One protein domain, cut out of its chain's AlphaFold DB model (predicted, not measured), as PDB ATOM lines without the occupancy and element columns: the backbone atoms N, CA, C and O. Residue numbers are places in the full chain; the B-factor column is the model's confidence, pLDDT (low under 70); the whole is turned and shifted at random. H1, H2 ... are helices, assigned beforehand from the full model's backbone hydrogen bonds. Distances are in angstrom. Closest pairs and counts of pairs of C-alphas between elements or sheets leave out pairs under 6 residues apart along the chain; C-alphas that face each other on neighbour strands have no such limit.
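AT A GLANCE: This is residues 63 to 114 of the 114 residues of a protein of Bizionia paragorgiae (UniProt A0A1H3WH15). Two long helices meet near their ends as a narrow V, with a tight turn of four residues at the corner and the space between the arms left open. H1 makes one arm and H2 folds back as the other, and both lie in one thin, flat layer. The printed part has 52 residues with two named helices, H1 then H2, and no named strand; its class is all helix. It is only just loose, close to extended, with a radius of gyration of the C-alphas of 14.8 A, and the C-alphas span 43 by 32 by 6 A.

IN THESE COORDINATES: H1 takes residues 63 to 87 and measures 35.4 A from first to last C-alpha, beginning at C-alpha 63 at (-14.404, 1.959, -29.425) and ending at C-alpha 87 at (8.357, 28.917, -26.601). Residues 88 to 91 follow as a tight link. H2 takes residues 92 to 113, measures 31.4 A, and ends at C-alpha 113 at (-3.626, 11.181, -6.491).

HOW THE PARTS SIT: H1 and H2 are close but not clearly touching, with 1 pair of C-alphas within 8 A. Their closest C-alphas are those of Ile 87 and Phe 95, 6.8 A apart. They run opposite ways at a shallow tilt of 30 degrees. Their centres are 20.1 A apart. In H1 and H2 every O i to N i+4 pair is within hydrogen-bond range. Residues 63 to 85 of H1 stand free, as do residues 99 to 114, of which 99 to 113 belong to H2.

THE WHOLE: The two C-alphas farthest apart are those of Lys 63 and Asp 93, at 43.4 A. The first and last printed C-alphas, of Lys 63 and Ser 114, are 28.4 A apart. The printed part has no cut and ends at residue 114, the chain's last. The mean pLDDT of the printed part is 94.1, and residue 114 is the one printed residue under 70.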
ATOM      1  N   LYS A  63     -14.048   0.814 -28.567       91.69
ATOM      2  CA  LYS A  63     -14.404   1.959 -29.425       91.69
ATOM      3  C   LYS A  63     -14.349   3.291 -28.677       91.69
ATOM      4  O   LYS A  63     -13.980   4.297 -29.277       91.69
ATOM      5  N   GLU A  64     -14.713   3.297 -27.397       94.06
ATOM      6  CA  GLU A  64     -14.699   4.506 -26.568       94.06
ATOM      7  C   GLU A  64     -13.264   4.971 -26.313       94.06
ATOM      8  O   GLU A  64     -12.945   6.142 -26.517       94.06
ATOM      9  N   GLU A  65     -12.358   4.045 -25.994       93.50
ATOM     10  CA  GLU A  65     -10.939   4.338 -25.788       93.50
ATOM     11  C   GLU A  65     -10.283   4.876 -27.065       93.50
ATOM     12  O   GLU A  65      -9.463   5.791 -26.999       93.50
ATOM     13  N   LEU A  66     -10.666   4.360 -28.239       93.19
ATOM     14  CA  LEU A  66     -10.206   4.894 -29.525       93.19
ATOM     15  C   LEU A  66     -10.716   6.317 -29.776       93.19
ATOM     16  O   LEU A  66      -9.963   7.155 -30.274       93.19
ATOM     17  N   TYR A  67     -11.970   6.603 -29.420       95.31
ATOM     18  CA  TYR A  67     -12.539   7.943 -29.547       95.31
ATOM     19  C   TYR A  67     -11.825   8.946 -28.630       95.31
ATOM     20  O   TYR A  67     -11.391  10.005 -29.094       95.31
ATOM     21  N   TYR A  68     -11.610   8.589 -27.360       94.56
ATOM     22  CA  TYR A  68     -10.811   9.403 -26.441       94.56
ATOM     23  C   TYR A  68      -9.369   9.555 -26.927       94.56
ATOM     24  O   TYR A  68      -8.836  10.662 -26.910       94.56
ATOM     25  N   GLY A  69      -8.757   8.480 -27.427       93.12
ATOM     26  CA  GLY A  69      -7.407   8.500 -27.987       93.12
ATOM     27  C   GLY A  69      -7.267   9.462 -29.169       93.12
ATOM     28  O   GLY A  69      -6.288  10.202 -29.236       93.12
ATOM     29  N   LEU A  70      -8.260   9.520 -30.063       94.56
ATOM     30  CA  LEU A  70      -8.292  10.487 -31.165       94.56
ATOM     31  C   LEU A  70      -8.407  11.927 -30.660       94.56
ATOM     32  O   LEU A  70      -7.679  12.799 -31.137       94.56
ATOM     33  N   PHE A  71      -9.285  12.181 -29.686       96.56
ATOM     34  CA  PHE A  71      -9.456  13.519 -29.121       96.56
ATOM     35  C   PHE A  71      -8.193  13.996 -28.392       96.56
ATOM     36  O   PHE A  71      -7.718  15.106 -28.633       96.56
ATOM     37  N   ILE A  72      -7.601  13.131 -27.564       94.94
ATOM     38  CA  ILE A  72      -6.331  13.393 -26.878       94.94
ATOM     39  C   ILE A  72      -5.217  13.606 -27.907       94.94
ATOM     40  O   ILE A  72      -4.474  14.577 -27.799       94.94
ATOM     41  N   GLY A  73      -5.130  12.769 -28.943       94.31
ATOM     42  CA  GLY A  73      -4.144  12.916 -30.014       94.31
ATOM     43  C   GLY A  73      -4.258  14.259 -30.742       94.31
ATOM     44  O   GLY A  73      -3.254  14.948 -30.934       94.31
ATOM     45  N   ALA A  74      -5.476  14.687 -31.080       96.12
ATOM     46  CA  ALA A  74      -5.717  15.999 -31.676       96.12
ATOM     47  C   ALA A  74      -5.325  17.141 -30.723       96.12
ATOM     48  O   ALA A  74      -4.626  18.075 -31.128       96.12
ATOM     49  N   ALA A  75      -5.705  17.041 -29.446       96.94
ATOM     50  CA  ALA A  75      -5.325  18.007 -28.421       96.94
ATOM     51  C   ALA A  75      -3.798  18.091 -28.246       96.94
ATOM     52  O   ALA A  75      -3.258  19.190 -28.134       96.94
ATOM     53  N   MET A  76      -3.081  16.965 -28.304       94.12
ATOM     54  CA  MET A  76      -1.616  16.918 -28.227       94.12
ATOM     55  C   MET A  76      -0.946  17.604 -29.421       94.12
ATOM     56  O   MET A  76       0.032  18.332 -29.235       94.12
ATOM     57  N   ILE A  77      -1.464  17.413 -30.639       94.81
ATOM     58  CA  ILE A  77      -0.945  18.083 -31.842       94.81
ATOM     59  C   ILE A  77      -1.143  19.599 -31.724       94.81
ATOM     60  O   ILE A  77      -0.190  20.364 -31.899       94.81
ATOM     61  N   LEU A  78      -2.357  20.039 -31.378       96.81
ATOM     62  CA  LEU A  78      -2.683  21.458 -31.208       96.81
ATOM     63  C   LEU A  78      -1.886  22.096 -30.062       96.81
ATOM     64  O   LEU A  78      -1.363  23.204 -30.210       96.81
ATOM     65  N   GLY A  79      -1.744  21.388 -28.942       95.88
ATOM     66  CA  GLY A  79      -0.946  21.802 -27.792       95.88
ATOM     67  C   GLY A  79       0.535  21.940 -28.139       95.88
ATOM     68  O   GLY A  79       1.155  22.945 -27.808       95.88
ATOM     69  N   SER A  80       1.095  20.991 -28.891       93.25
ATOM     70  CA  SER A  80       2.502  21.039 -29.322       93.25
ATOM     71  C   SER A  80       2.756  22.173 -30.319       93.25
ATOM     72  O   SER A  80       3.754  22.890 -30.218       93.25
ATOM     73  N   TRP A  81       1.837  22.382 -31.266       94.81
ATOM     74  CA  TRP A  81       1.922  23.470 -32.241       94.81
ATOM     75  C   TRP A  81       1.812  24.852 -31.585       94.81
ATOM     76  O   TRP A  81       2.636  25.733 -31.846       94.81
ATOM     77  N   SER A  82       0.828  25.041 -30.702       96.00
ATOM     78  CA  SER A  82       0.654  26.295 -29.960       96.00
ATOM     79  C   SER A  82       1.793  26.531 -28.962       96.00
ATOM     80  O   SER A  82       2.351  27.628 -28.922       96.00
ATOM     81  N   GLY A  83       2.215  25.496 -28.233       94.12
ATOM     82  CA  GLY A  83       3.347  25.536 -27.307       94.12
ATOM     83  C   GLY A  83       4.641  25.953 -27.997       94.12
ATOM     84  O   GLY A  83       5.319  26.861 -27.520       94.12
ATOM     85  N   ARG A  84       4.935  25.399 -29.182       93.19
ATOM     86  CA  ARG A  84       6.076  25.834 -30.001       93.19
ATOM     87  C   ARG A  84       6.037  27.339 -30.283       93.19
ATOM     88  O   ARG A  84       7.042  28.016 -30.089       93.19
ATOM     89  N   LYS A  85       4.883  27.882 -30.685       94.94
ATOM     90  CA  LYS A  85       4.720  29.323 -30.965       94.94
ATOM     91  C   LYS A  85       4.921  30.209 -29.737       94.94
ATOM     92  O   LYS A  85       5.299  31.370 -29.895       94.94
ATOM     93  N   ILE A  86       4.632  29.698 -28.543       94.19
ATOM     94  CA  ILE A  86       4.864  30.400 -27.277       94.19
ATOM     95  C   ILE A  86       6.350  30.337 -26.914       94.19
ATOM     96  O   ILE A  86       6.947  31.373 -26.627       94.19
ATOM     97  N   ILE A  87       6.955  29.147 -26.975       93.62
ATOM     98  CA  ILE A  87       8.357  28.917 -26.601       93.62
ATOM     99  C   ILE A  87       9.310  29.713 -27.505       93.62
ATOM    100  O   ILE A  87      10.278  30.286 -27.014       93.62
ATOM    101  N   GLU A  88       8.999  29.843 -28.798       94.25
ATOM    102  CA  GLU A  88       9.759  30.678 -29.747       94.25
ATOM    103  C   GLU A  88       9.785  32.179 -29.367       94.25
ATOM    104  O   GLU A  88      10.605  32.925 -29.898       94.25
ATOM    105  N   LYS A  89       8.908  32.645 -28.461       95.31
ATOM    106  CA  LYS A  89       8.757  34.066 -28.082       95.31
ATOM    107  C   LYS A  89       9.256  34.408 -26.677       95.31
ATOM    108  O   LYS A  89       9.205  35.576 -26.290       95.31
ATOM    109  N   ILE A  90       9.684  33.426 -25.888       95.44
ATOM    110  CA  ILE A  90      10.108  33.635 -24.497       95.44
ATOM    111  C   ILE A  90      11.621  33.460 -24.354       95.44
ATOM    112  O   ILE A  90      12.251  32.724 -25.105       95.44
ATOM    113  N   SER A  91      12.217  34.150 -23.379       96.88
ATOM    114  CA  SER A  91      13.631  33.961 -23.049       96.88
ATOM    115  C   SER A  91      13.864  32.599 -22.390       96.88
ATOM    116  O   SER A  91      12.955  32.016 -21.792       96.88
ATOM    117  N   ARG A  92      15.110  32.113 -22.451       95.19
ATOM    118  CA  ARG A  92      15.524  30.842 -21.840       95.19
ATOM    119  C   ARG A  92      15.156  30.753 -20.355       95.19
ATOM    120  O   ARG A  92      14.639  29.725 -19.935       95.19
ATOM    121  N   ASP A  93      15.343  31.831 -19.595       97.00
ATOM    122  CA  ASP A  93      15.034  31.852 -18.158       97.00
ATOM    123  C   ASP A  93      13.532  31.695 -17.892       97.00
ATOM    124  O   ASP A  93      13.127  30.942 -17.013       97.00
ATOM    125  N   LYS A  94      12.684  32.339 -18.710       96.50
ATOM    126  CA  LYS A  94      11.224  32.188 -18.620       96.50
ATOM    127  C   LYS A  94      10.774  30.780 -18.997       96.50
ATOM    128  O   LYS A  94       9.841  30.266 -18.391       96.50
ATOM    129  N   PHE A  95      11.417  30.169 -19.993       94.94
ATOM    130  CA  PHE A  95      11.149  28.781 -20.362       94.94
ATOM    131  C   PHE A  95      11.481  27.825 -19.212       94.94
ATOM    132  O   PHE A  95      10.642  27.002 -18.858       94.94
ATOM    133  N   ILE A  96      12.664  27.963 -18.605       96.56
ATOM    134  CA  ILE A  96      13.075  27.134 -17.463       96.56
ATOM    135  C   ILE A  96      12.083  27.306 -16.308       96.56
ATOM    136  O   ILE A  96      11.538  26.313 -15.838       96.56
ATOM    137  N   PHE A  97      11.761  28.548 -15.940       97.06
ATOM    138  CA  PHE A  97      10.802  28.840 -14.871       97.06
ATOM    139  C   PHE A  97       9.408  28.244 -15.137       97.06
ATOM    140  O   PHE A  97       8.774  27.695 -14.239       97.06
ATOM    141  N   LEU A  98       8.929  28.303 -16.386       95.19
ATOM    142  CA  LEU A  98       7.669  27.674 -16.784       95.19
ATOM    143  C   LEU A  98       7.713  26.152 -16.583       95.19
ATOM    144  O   LEU A  98       6.776  25.583 -16.027       95.19
ATOM    145  N   VAL A  99       8.790  25.495 -17.021       95.19
ATOM    146  CA  VAL A  99       8.968  24.044 -16.860       95.19
ATOM    147  C   VAL A  99       9.050  23.662 -15.381       95.19
ATOM    148  O   VAL A  99       8.409  22.697 -14.977       95.19
ATOM    149  N   GLU A 100       9.768  24.428 -14.561       97.12
ATOM    150  CA  GLU A 100       9.864  24.202 -13.112       97.12
ATOM    151  C   GLU A 100       8.496  24.272 -12.425       97.12
ATOM    152  O   GLU A 100       8.154  23.379 -11.649       97.12
ATOM    153  N   ILE A 101       7.674  25.276 -12.755       97.31
ATOM    154  CA  ILE A 101       6.300  25.377 -12.242       97.31
ATOM    155  C   ILE A 101       5.486  24.140 -12.626       97.31
ATOM    156  O   ILE A 101       4.812  23.559 -11.773       97.31
ATOM    157  N   LEU A 102       5.547  23.723 -13.894       95.19
ATOM    158  CA  LEU A 102       4.826  22.537 -14.359       95.19
ATOM    159  C   LEU A 102       5.277  21.281 -13.605       95.19
ATOM    160  O   LEU A 102       4.431  20.506 -13.157       95.19
ATOM    161  N   LEU A 103       6.584  21.109 -13.391       96.50
ATOM    162  CA  LEU A 103       7.131  19.987 -12.628       96.50
ATOM    163  C   LEU A 103       6.636  19.985 -11.177       96.50
ATOM    164  O   LEU A 103       6.176  18.946 -10.708       96.50
ATOM    165  N   ILE A 104       6.641  21.132 -10.492       97.31
ATOM    166  CA  ILE A 104       6.122  21.248  -9.119       97.31
ATOM    167  C   ILE A 104       4.638  20.865  -9.066       97.31
ATOM    168  O   ILE A 104       4.246  20.056  -8.225       97.31
ATOM    169  N   ILE A 105       3.822  21.399  -9.979       96.69
ATOM    170  CA  ILE A 105       2.384  21.098 -10.037       96.69
ATOM    171  C   ILE A 105       2.156  19.598 -10.248       96.69
ATOM    172  O   ILE A 105       1.378  18.989  -9.513       96.69
ATOM    173  N   THR A 106       2.852  18.987 -11.213       93.94
ATOM    174  CA  THR A 106       2.725  17.543 -11.472       93.94
ATOM    175  C   THR A 106       3.196  16.699 -10.289       93.94
ATOM    176  O   THR A 106       2.523  15.739  -9.926       93.94
ATOM    177  N   GLY A 107       4.287  17.090  -9.622       94.69
ATOM    178  CA  GLY A 107       4.784  16.410  -8.428       94.69
ATOM    179  C   GLY A 107       3.777  16.440  -7.278       94.69
ATOM    180  O   GLY A 107       3.495  15.401  -6.683       94.69
ATOM    181  N   ILE A 108       3.168  17.598  -7.008       96.25
ATOM    182  CA  ILE A 108       2.105  17.727  -5.995       96.25
ATOM    183  C   ILE A 108       0.893  16.866  -6.372       96.25
ATOM    184  O   ILE A 108       0.345  16.164  -5.522       96.25
ATOM    185  N   GLN A 109       0.485  16.883  -7.643       95.25
ATOM    186  CA  GLN A 109      -0.660  16.103  -8.112       95.25
ATOM    187  C   GLN A 109      -0.428  14.592  -7.976       95.25
ATOM    188  O   GLN A 109      -1.349  13.884  -7.566       95.25
ATOM    189  N   MET A 110       0.785  14.107  -8.250       92.88
ATOM    190  CA  MET A 110       1.147  12.700  -8.042       92.88
ATOM    191  C   MET A 110       1.061  12.290  -6.569       92.88
ATOM    192  O   MET A 110       0.555  11.207  -6.283       92.88
ATOM    193  N   ILE A 111       1.500  13.149  -5.641       94.88
ATOM    194  CA  ILE A 111       1.396  12.883  -4.196       94.88
ATOM    195  C   ILE A 111      -0.071  12.822  -3.754       94.88
ATOM    196  O   ILE A 111      -0.417  11.972  -2.948       94.88
ATOM    197  N   TRP A 112      -0.932  13.699  -4.278       93.25
ATOM    198  CA  TRP A 112      -2.348  13.733  -3.892       93.25
ATOM    199  C   TRP A 112      -3.159  12.583  -4.507       93.25
ATOM    200  O   TRP A 112      -4.085  12.074  -3.890       93.25
ATOM    201  N   THR A 113      -2.853  12.200  -5.749       83.69
ATOM    202  CA  THR A 113      -3.626  11.181  -6.491       83.69
ATOM    203  C   THR A 113      -3.245   9.744  -6.109       83.69
ATOM    204  O   THR A 113      -3.936   8.813  -6.520       83.69
ATOM    205  N   SER A 114      -2.162   9.566  -5.345       52.97
ATOM    206  CA  SER A 114      -1.757   8.282  -4.751       52.97
ATOM    207  C   SER A 114      -2.532   7.996  -3.467       52.97
ATOM    208  O   SER A 114      -2.840   6.807  -3.237       52.97
TER     209      SER A 114